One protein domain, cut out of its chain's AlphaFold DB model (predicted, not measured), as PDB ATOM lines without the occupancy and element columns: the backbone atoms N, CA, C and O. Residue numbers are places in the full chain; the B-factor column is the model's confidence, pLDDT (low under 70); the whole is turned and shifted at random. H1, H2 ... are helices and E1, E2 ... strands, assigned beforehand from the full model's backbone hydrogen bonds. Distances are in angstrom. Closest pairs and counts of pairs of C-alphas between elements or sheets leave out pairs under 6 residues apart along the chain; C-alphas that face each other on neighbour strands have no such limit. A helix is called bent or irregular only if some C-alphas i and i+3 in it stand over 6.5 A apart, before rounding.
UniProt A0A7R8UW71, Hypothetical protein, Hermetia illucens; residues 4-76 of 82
ATOM      1  N   ARG A   4     -23.569  48.052  20.378       88.50
ATOM      2  CA  ARG A   4     -24.712  47.936  21.299       88.50
ATOM      3  C   ARG A   4     -25.919  47.236  20.675       88.50
ATOM      4  O   ARG A   4     -26.809  46.805  21.400       88.50
ATOM      5  N   ARG A   5     -25.976  47.155  19.340       90.38
ATOM      6  CA  ARG A   5     -27.003  46.407  18.596       90.38
ATOM      7  C   ARG A   5     -26.558  44.989  18.244       90.38
ATOM      8  O   ARG A   5     -27.405  44.172  17.907       90.38
ATOM      9  N   ALA A   6     -25.253  44.725  18.275       90.81
ATOM     10  CA  ALA A   6     -24.662  43.457  17.864       90.81
ATOM     11  C   ALA A   6     -24.455  42.492  19.038       90.81
ATOM     12  O   ALA A   6     -24.638  41.290  18.873       90.81
ATOM     13  N   VAL A   7     -24.092  43.012  20.214       93.06
ATOM     14  CA  VAL A   7     -23.853  42.214  21.421       93.06
ATOM     15  C   VAL A   7     -24.993  42.439  22.424       93.06
ATOM     16  O   VAL A   7     -25.250  43.589  22.795       93.06
ATOM     17  N   PRO A   8     -25.691  41.378  22.878       93.19
ATOM     18  CA  PRO A   8     -26.716  41.485  23.912       93.19
ATOM     19  C   PRO A   8     -26.187  42.066  25.228       93.19
ATOM     20  O   PRO A   8     -25.026  41.892  25.596       93.19
ATOM     21  N   LYS A   9     -27.069  42.727  25.981       91.88
ATOM     22  CA  LYS A   9     -26.736  43.233  27.319       91.88
ATOM     23  C   LYS A   9     -26.415  42.075  28.272       91.88
ATOM     24  O   LYS A   9     -27.057  41.033  28.213       91.88
ATOM     25  N   GLY A  10     -25.477  42.306  29.191       91.44
ATOM     26  CA  GLY A  10     -25.130  41.364  30.262       91.44
ATOM     27  C   GLY A  10     -24.015  40.372  29.923       91.44
ATOM     28  O   GLY A  10     -23.579  39.652  30.812       91.44
ATOM     29  N   LEU A  11     -23.522  40.360  28.681       93.50
ATOM     30  CA  LEU A  11     -22.379  39.537  28.280       93.50
ATOM     31  C   LEU A  11     -21.088  40.369  28.278       93.50
ATOM     32  O   LEU A  11     -21.108  41.496  27.776       93.50
ATOM     33  N   PRO A  12     -19.963  39.849  28.800       94.94
ATOM     34  CA  PRO A  12     -18.666  40.487  28.624       94.94
ATOM     35  C   PRO A  12     -18.205  40.344  27.165       94.94
ATOM     36  O   PRO A  12     -18.405  39.309  26.527       94.94
ATOM     37  N   TYR A  13     -17.591  41.392  26.617       95.25
ATOM     38  CA  TYR A  13     -17.083  41.393  25.246       95.25
ATOM     39  C   TYR A  13     -15.868  42.307  25.095       95.25
ATOM     40  O   TYR A  13     -15.721  43.300  25.807       95.25
ATOM     41  N   PHE A  14     -15.024  41.982  24.120       95.38
ATOM     42  CA  PHE A  14     -13.965  42.848  23.619       95.38
ATOM     43  C   PHE A  14     -14.407  43.461  22.287       95.38
ATOM     44  O   PHE A  14     -14.905  42.752  21.413       95.38
ATOM     45  N   TRP A  15     -14.235  44.771  22.113       94.56
ATOM     46  CA  TRP A  15     -14.580  45.479  20.880       94.56
ATOM     47  C   TRP A  15     -13.426  46.375  20.439       94.56
ATOM     48  O   TRP A  15     -12.869  47.124  21.238       94.56
ATOM     49  N   VAL A  16     -13.085  46.298  19.154       94.31
ATOM     50  CA  VAL A  16     -12.070  47.125  18.499       94.31
ATOM     51  C   VAL A  16     -12.679  47.813  17.286       94.31
ATOM     52  O   VAL A  16     -13.512  47.238  16.581       94.31
ATOM     53  N   HIS A  17     -12.247  49.043  17.024       93.25
ATOM     54  CA  HIS A  17     -12.735  49.854  15.918       93.25
ATOM     55  C   HIS A  17     -11.578  50.555  15.202       93.25
ATOM     56  O   HIS A  17     -10.649  51.049  15.836       93.25
ATOM     57  N   PHE A  18     -11.643  50.593  13.875       91.38
ATOM     58  CA  PHE A  18     -10.651  51.174  12.980       91.38
ATOM     59  C   PHE A  18     -11.268  52.381  12.266       91.38
ATOM     60  O   PHE A  18     -12.126  52.248  11.386       91.38
ATOM     61  N   GLY A  19     -10.832  53.581  12.650       87.56
ATOM     62  CA  GLY A  19     -11.370  54.828  12.107       87.56
ATOM     63  C   GLY A  19     -12.798  55.097  12.589       87.56
ATOM     64  O   GLY A  19     -13.047  55.106  13.787       87.56
ATOM     65  N   VAL A  20     -13.733  55.355  11.667       80.81
ATOM     66  CA  VAL A  20     -15.107  55.788  12.007       80.81
ATOM     67  C   VAL A  20     -16.162  54.707  11.754       80.81
ATOM     68  O   VAL A  20     -17.160  54.661  12.470       80.81
ATOM     69  N   SER A  21     -15.932  53.753  10.847       77.69
ATOM     70  CA  SER A  21     -17.027  52.901  10.342       77.69
ATOM     71  C   SER A  21     -16.887  51.399  10.600       77.69
ATOM     72  O   SER A  21     -17.910  50.704  10.640       77.69
ATOM     73  N   PHE A  22     -15.671  50.887  10.792       86.56
ATOM     74  CA  PHE A  22     -15.386  49.451  10.748       86.56
ATOM     75  C   PHE A  22     -14.702  48.950  12.022       86.56
ATOM     76  O   PHE A  22     -13.856  49.636  12.575       86.56
ATOM     77  N   GLY A  23     -15.035  47.738  12.464       91.50
ATOM     78  CA  GLY A  23     -14.491  47.145  13.683       91.50
ATOM     79  C   GLY A  23     -14.950  45.704  13.888       91.50
ATOM     80  O   GLY A  23     -15.771  45.197  13.123       91.50
ATOM     81  N   PHE A  24     -14.447  45.067  14.944       93.69
ATOM     82  CA  PHE A  24     -14.806  43.704  15.344       93.69
ATOM     83  C   PHE A  24     -15.209  43.668  16.811       93.69
ATOM     84  O   PHE A  24     -14.638  44.384  17.630       93.69
ATOM     85  N   ALA A  25     -16.155  42.796  17.146       95.19
ATOM     86  CA  ALA A  25     -16.522  42.492  18.520       95.19
ATOM     87  C   ALA A  25     -16.444  40.982  18.753       95.19
ATOM     88  O   ALA A  25     -16.802  40.197  17.875       95.19
ATOM     89  N   HIS A  26     -15.987  40.590  19.935       94.69
ATOM     90  CA  HIS A  26     -15.875  39.205  20.367       94.69
ATOM     91  C   HIS A  26     -16.489  39.062  21.760       94.69
ATOM     92  O   HIS A  26     -16.062  39.741  22.693       94.69
ATOM     93  N   VAL A  27     -17.504  38.206  21.892       96.19
ATOM     94  CA  VAL A  27     -18.095  37.851  23.190       96.19
ATOM     95  C   VAL A  27     -17.115  36.952  23.937       96.19
ATOM     96  O   VAL A  27     -16.585  36.010  23.357       96.19
ATOM     97  N   ILE A  28     -16.869  37.255  25.209       96.81
ATOM     98  CA  ILE A  28     -15.924  36.518  26.049       96.81
ATOM     99  C   ILE A  28     -16.713  35.483  26.853       96.81
ATOM    100  O   ILE A  28     -17.492  35.837  27.730       96.81
ATOM    101  N   GLU A  29     -16.521  34.203  26.560       94.50
ATOM    102  CA  GLU A  29     -17.237  33.121  27.254       94.50
ATOM    103  C   GLU A  29     -16.539  32.719  28.560       94.50
ATOM    104  O   GLU A  29     -17.181  32.576  29.599       94.50
ATOM    105  N   ASP A  30     -15.210  32.599  28.516       94.94
ATOM    106  CA  ASP A  30     -14.364  32.241  29.653       94.94
ATOM    107  C   ASP A  30     -13.409  33.400  29.973       94.94
ATOM    108  O   ASP A  30     -12.403  33.628  29.294       94.94
ATOM    109  N   GLN A  31     -13.744  34.152  31.021       93.50
ATOM    110  CA  GLN A  31     -12.957  35.302  31.465       93.50
ATOM    111  C   GLN A  31     -11.632  34.907  32.131       93.50
ATOM    112  O   GLN A  31     -10.733  35.742  32.199       93.50
ATOM    113  N   GLU A  32     -11.487  33.671  32.619       95.56
ATOM    114  CA  GLU A  32     -10.233  33.209  33.227       95.56
ATOM    115  C   GLU A  32      -9.182  32.909  32.155       95.56
ATOM    116  O   GLU A  32      -7.993  33.163  32.355       95.56
ATOM    117  N   ARG A  33      -9.624  32.416  30.992       94.31
ATOM    118  CA  ARG A  33      -8.751  32.164  29.834       94.31
ATOM    119  C   ARG A  33      -8.479  33.406  28.998       94.31
ATOM    120  O   ARG A  33      -7.494  33.434  28.259       94.31
ATOM    121  N   PHE A  34      -9.337  34.418  29.079       95.19
ATOM    122  CA  PHE A  34      -9.160  35.645  28.317       95.19
ATOM    123  C   PHE A  34      -8.131  36.565  28.986       95.19
ATOM    124  O   PHE A  34      -8.338  37.081  30.085       95.19
ATOM    125  N   SER A  35      -7.006  36.796  28.304       93.00
ATOM    126  CA  SER A  35      -5.944  37.674  28.801       93.00
ATOM    127  C   SER A  35      -6.469  39.090  29.041       93.00
ATOM    128  O   SER A  35      -7.002  39.736  28.140       93.00
ATOM    129  N   LYS A  36      -6.226  39.625  30.243       90.00
ATOM    130  CA  LYS A  36      -6.497  41.040  30.554       90.00
ATOM    131  C   LYS A  36      -5.644  42.004  29.723       90.00
ATOM    132  O   LYS A  36      -5.984  43.175  29.649       90.00
ATOM    133  N   HIS A  37      -4.565  41.508  29.117       91.56
ATOM    134  CA  HIS A  37      -3.632  42.272  28.286       91.56
ATOM    135  C   HIS A  37      -3.800  41.983  26.790       91.56
ATOM    136  O   HIS A  37      -2.880  42.220  26.009       91.56
ATOM    137  N   PHE A  38      -4.934  41.397  26.384       93.69
ATOM    138  CA  PHE A  38      -5.155  40.952  25.008       93.69
ATOM    139  C   PHE A  38      -4.898  42.070  23.985       93.69
ATOM    140  O   PHE A  38      -4.213  41.848  22.990       93.69
ATOM    141  N   ALA A  39      -5.390  43.288  24.235       93.94
ATOM    142  CA  ALA A  39      -5.195  44.409  23.318       93.94
ATOM    143  C   ALA A  39      -3.718  44.820  23.210       93.94
ATOM    144  O   ALA A  39      -3.198  45.012  22.110       93.94
ATOM    145  N   GLU A  40      -3.038  44.933  24.347       92.81
ATOM    146  CA  GLU A  40      -1.638  45.330  24.435       92.81
ATOM    147  C   GLU A  40      -0.710  44.286  23.804       92.81
ATOM    148  O   GLU A  40       0.256  44.660  23.142       92.81
ATOM    149  N   GLU A  41      -1.030  42.996  23.931       93.12
ATOM    150  CA  GLU A  41      -0.312  41.899  23.274       93.12
ATOM    151  C   GLU A  41      -0.336  42.032  21.752       93.12
ATOM    152  O   GLU A  41       0.711  41.944  21.103       93.12
ATOM    153  N   ILE A  42      -1.514  42.302  21.185       94.38
ATOM    154  CA  ILE A  42      -1.674  42.471  19.739       94.38
ATOM    155  C   ILE A  42      -0.977  43.749  19.257       94.38
ATOM    156  O   ILE A  42      -0.181  43.693  18.319       94.38
ATOM    157  N   ILE A  43      -1.220  44.897  19.902       94.12
ATOM    158  CA  ILE A  43      -0.619  46.182  19.501       94.12
ATOM    159  C   ILE A  43       0.907  46.141  19.659       94.12
ATOM    160  O   ILE A  43       1.637  46.542  18.751       94.12
ATOM    161  N   GLY A  44       1.404  45.622  20.783       93.69
ATOM    162  CA  GLY A  44       2.830  45.475  21.051       93.69
ATOM    163  C   GLY A  44       3.513  44.538  20.058       93.69
ATOM    164  O   GLY A  44       4.587  44.867  19.556       93.69
ATOM    165  N   GLY A  45       2.871  43.417  19.711       93.94
ATOM    166  CA  GLY A  45       3.349  42.503  18.673       93.94
ATOM    167  C   GLY A  45       3.428  43.164  17.294       93.94
ATOM    168  O   GLY A  45       4.462  43.073  16.630       93.94
ATOM    169  N   LEU A  46       2.379  43.893  16.889       95.94
ATOM    170  CA  LEU A  46       2.331  44.627  15.616       95.94
ATOM    171  C   LEU A  46       3.431  45.693  15.512       95.94
ATOM    172  O   LEU A  46       4.065  45.831  14.467       95.94
ATOM    173  N   LEU A  47       3.682  46.419  16.603       95.56
ATOM    174  CA  LEU A  47       4.699  47.470  16.680       95.56
ATOM    175  C   LEU A  47       6.106  46.947  17.021       95.56
ATOM    176  O   LEU A  47       7.041  47.741  17.114       95.56
ATOM    177  N   LYS A  48       6.274  45.628  17.202       93.94
ATOM    178  CA  LYS A  48       7.528  44.981  17.632       93.94
ATOM    179  C   LYS A  48       8.109  45.585  18.921       93.94
ATOM    180  O   LYS A  48       9.321  45.758  19.048       93.94
ATOM    181  N   LEU A  49       7.241  45.915  19.877       91.94
ATOM    182  CA  LEU A  49       7.628  46.467  21.174       91.94
ATOM    183  C   LEU A  49       8.025  45.361  22.154       91.94
ATOM    184  O   LEU A  49       7.418  44.291  22.193       91.94
ATOM    185  N   ASP A  50       9.011  45.646  23.004       88.31
ATOM    186  CA  ASP A  50       9.415  44.734  24.074       88.31
ATOM    187  C   ASP A  50       8.268  44.568  25.091       88.31
ATOM    188  O   ASP A  50       7.792  45.577  25.622       88.31
ATOM    189  N   PRO A  51       7.831  43.338  25.430       84.56
ATOM    190  CA  PRO A  51       6.730  43.103  26.368       84.56
ATOM    191  C   PRO A  51       6.884  43.772  27.738       84.56
ATOM    192  O   PRO A  51       5.889  44.070  28.399       84.56
ATOM    193  N   ARG A  52       8.119  44.047  28.179       83.69
ATOM    194  CA  ARG A  52       8.405  44.755  29.438       83.69
ATOM    195  C   ARG A  52       7.892  46.194  29.436       83.69
ATOM    196  O   ARG A  52       7.718  46.763  30.508       83.69
ATOM    197  N   THR A  53       7.644  46.770  28.262       80.44
ATOM    198  CA  THR A  53       7.134  48.140  28.120       80.44
ATOM    199  C   THR A  53       5.647  48.272  28.455       80.44
ATOM    200  O   THR A  53       5.241  49.342  28.895       80.44
ATOM    201  N   TRP A  54       4.848  47.203  28.311       79.56
ATOM    202  CA  TRP A  54       3.386  47.260  28.476       79.56
ATOM    203  C   TRP A  54       2.791  46.191  29.409       79.56
ATOM    204  O   TRP A  54       1.721  46.422  29.962       79.56
ATOM    205  N   ARG A  55       3.464  45.059  29.684       78.75
ATOM    206  CA  ARG A  55       2.952  44.042  30.638       78.75
ATOM    207  C   ARG A  55       2.982  44.490  32.100       78.75
ATOM    208  O   ARG A  55       2.182  44.026  32.904       78.75
ATOM    209  N   LYS A  56       3.951  45.331  32.461       79.56
ATOM    210  CA  LYS A  56       4.127  45.903  33.805       79.56
ATOM    211  C   LYS A  56       4.666  47.323  33.654       79.56
ATOM    212  O   LYS A  56       5.858  47.540  33.890       79.56
ATOM    213  N   PRO A  57       3.837  48.261  33.168       75.38
ATOM    214  CA  PRO A  57       4.285  49.627  32.966       75.38
ATOM    215  C   PRO A  57       4.796  50.174  34.299       75.38
ATOM    216  O   PRO A  57       4.162  50.003  35.341       75.38
ATOM    217  N   LYS A  58       5.987  50.773  34.274       80.50
ATOM    218  CA  LYS A  58       6.510  51.481  35.441       80.50
ATOM    219  C   LYS A  58       5.672  52.730  35.662       80.50
ATOM    220  O   LYS A  58       5.208  53.334  34.696       80.50
ATOM    221  N   GLU A  59       5.523  53.114  36.923       82.50
ATOM    222  CA  GLU A  59       4.929  54.400  37.252       82.50
ATOM    223  C   GLU A  59       5.742  55.509  36.573       82.50
ATOM    224  O   GLU A  59       6.976  55.528  36.622       82.50
ATOM    225  N   ASP A  60       5.047  56.385  35.856       85.00
ATOM    226  CA  ASP A  60       5.666  57.497  35.156       85.00
ATOM    227  C   ASP A  60       5.626  58.722  36.062       85.00
ATOM    228  O   ASP A  60       4.563  59.263  36.344       85.00
ATOM    229  N   HIS A  61       6.788  59.166  36.529       86.69
ATOM    230  CA  HIS A  61       6.881  60.312  37.434       86.69
ATOM    231  C   HIS A  61       6.839  61.652  36.669       86.69
ATOM    232  O   HIS A  61       6.721  62.712  37.281       86.69
ATOM    233  N   ASN A  62       6.910  61.626  35.331       88.62
ATOM    234  CA  ASN A  62       7.011  62.804  34.467       88.62
ATOM    235  C   ASN A  62       5.765  62.980  33.578       88.62
ATOM    236  O   ASN A  62       5.865  63.249  32.378       88.62
ATOM    237  N   VAL A  63       4.572  62.857  34.168       91.94
ATOM    238  CA  VAL A  63       3.287  62.966  33.448       91.94
ATOM    239  C   VAL A  63       2.994  64.399  32.985       91.94
ATOM    240  O   VAL A  63       2.474  64.601  31.888       91.94
ATOM    241  N   ILE A  64       3.350  65.413  33.786       94.25
ATOM    242  CA  ILE A  64       2.947  66.814  33.547       94.25
ATOM    243  C   ILE A  64       3.391  67.339  32.167       94.25
ATOM    244  O   ILE A  64       2.543  67.875  31.448       94.25
ATOM    245  N   PRO A  65       4.662  67.196  31.738       95.88
ATOM    246  CA  PRO A  65       5.081  67.670  30.418       95.88
ATOM    247  C   PRO A  65       4.370  66.949  29.264       95.88
ATOM    248  O   PRO A  65       4.002  67.592  28.284       95.88
ATOM    249  N   LYS A  66       4.119  65.639  29.398       94.88
ATOM    250  CA  LYS A  66       3.424  64.830  28.382       94.88
ATOM    251  C   LYS A  66       1.978  65.281  28.197       94.88
ATOM    252  O   LYS A  66       1.511  65.415  27.070       94.88
ATOM    253  N   VAL A  67       1.293  65.574  29.303       95.56
ATOM    254  CA  VAL A  67      -0.073  66.112  29.270       95.56
ATOM    255  C   VAL A  67      -0.095  67.490  28.614       95.56
ATOM    256  O   VAL A  67      -0.926  67.716  27.740       95.56
ATOM    257  N   LYS A  68       0.833  68.394  28.966       96.56
ATOM    258  CA  LYS A  68       0.923  69.721  28.325       96.56
ATOM    259  C   LYS A  68       1.104  69.612  26.811       96.56
ATOM    260  O   LYS A  68       0.363  70.248  26.067       96.56
ATOM    261  N   GLN A  69       2.022  68.755  26.367       96.38
ATOM    262  CA  GLN A  69       2.266  68.513  24.947       96.38
ATOM    263  C   GLN A  69       1.018  67.977  24.229       96.38
ATOM    264  O   GLN A  69       0.662  68.459  23.156       96.38
ATOM    265  N   PHE A  70       0.318  67.010  24.830       96.00
ATOM    266  CA  PHE A  70      -0.916  66.482  24.250       96.00
ATOM    267  C   PHE A  70      -2.009  67.554  24.143       96.00
ATOM    268  O   PHE A  70      -2.686  67.639  23.121       96.00
ATOM    269  N   VAL A  71      -2.158  68.405  25.166       95.56
ATOM    270  CA  VAL A  71      -3.125  69.514  25.151       95.56
ATOM    271  C   VAL A  71      -2.848  70.458  23.984       95.56
ATOM    272  O   VAL A  71      -3.783  70.823  23.278       95.56
ATOM    273  N   GLU A  72      -1.591  70.828  23.739       96.00
ATOM    274  CA  GLU A  72      -1.214  71.677  22.599       96.00
ATOM    275  C   GLU A  72      -1.591  71.048  21.248       96.00
ATOM    276  O   GLU A  72      -2.099  71.741  20.367       96.00
ATOM    277  N   TRP A  73      -1.409  69.734  21.087       96.56
ATOM    278  CA  TRP A  73      -1.826  69.021  19.873       96.56
ATOM    279  C   TRP A  73      -3.347  68.970  19.715       96.56
ATOM    280  O   TRP A  73      -3.860  69.139  18.607       96.56
ATOM    281  N   TRP A  74      -4.067  68.752  20.818       96.25
ATOM    282  CA  TRP A  74      -5.518  68.588  20.812       96.25
ATOM    283  C   TRP A  74      -6.288  69.903  20.631       96.25
ATOM    284  O   TRP A  74      -7.411  69.876  20.140       96.25
ATOM    285  N   GLN A  75      -5.688  71.058  20.950       95.31
ATOM    286  CA  GLN A  75      -6.345  72.376  20.913       95.31
ATOM    287  C   GLN A  75      -7.140  72.664  19.630       95.31
ATOM    288  O   GLN A  75      -8.199  73.278  19.700       95.31
ATOM    289  N   LYS A  76      -6.654  72.224  18.463       94.88
ATOM    290  CA  LYS A  76      -7.306  72.473  17.162       94.88
ATOM    291  C   LYS A  76      -8.554  71.617  16.915       94.88
ATOM    292  O   LYS A  76      -9.312  71.911  15.998       94.88
TER     293      LYS A  76
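What this domain is: This is residues 4 to 76 of the 82 residues of the protein "Hypothetical protein" of Hermetia illucens (UniProt A0A7R8UW71). The model is an open U: a two-stranded hairpin, E1 and E2, makes one arm, helix H1 lies in the base, and helix H2 makes the other arm, across an empty gap from the strands. Residues 56 to 76, of which 63 to 74 belong to H2, stand free and stick out from the rest. The printed part has 73 residues, with two named strands followed by two named helices in the order E1, E2, H1, H2; the sheet is E1 - E2, antiparallel. The class is mixed, helices and strands, though under half of the residues are in named elements. The whole is only just loose, close to extended, with a radius of gyration of the C-alphas of 16.6 A and spans of 41 by 33 by 24 A.

Where its parts are: Start at Arg 4 and go along to C-alpha 13 at (-17.083, 41.393, 25.246), where E1 begins; it covers residues 13 to 18 and is 17.0 A long. After three residues look for E2, residues 22 to 27, which is 17.2 A long. Find C-alpha 38 at (-5.155, 40.952, 25.008); from there H1 runs over residues 38 to 46, 12.6 A. Then pass residues 47 to 62, which hold no named element, to H2, residues 63 to 74, 16.4 A long, which ends at C-alpha 74 at (-5.518, 68.588, 20.812).

How they stand to each other: Begin with E1 and E2, a hairpin of antiparallel strands whose directions stand at 169 degrees. Among the C-alphas that face each other are those of His 17 and Gly 23, 3.9 A apart, and those of Tyr 13 and Val 27, 4.2 A apart. Look at N 14 and O 26, 2.9 A apart, and N 18 and O 22, 2.7 A apart: both pairs are within hydrogen-bond range. From E2 a short link of 10 residues leads to H1, and H1 is apart from E1. Farther along, H2 is apart from H1, from E1 and from E2. In H1 and H2 every O i to N i+4 pair is within hydrogen-bond range, and neither helix is bent.

The domain as a whole: The two C-alphas farthest apart are those of Asp 30 and Lys 76, at 42.7 A. Without the stretch that stands free, the body of 52 residues spans 36 by 31 by 10 A. The printed part has no cut. The link from E1 to E2 is tight, and the link from H1 to H2, 16 residues, is long. In the B-factor column you will find a mean pLDDT of 91.4 for the printed part, and no printed residue is under 70.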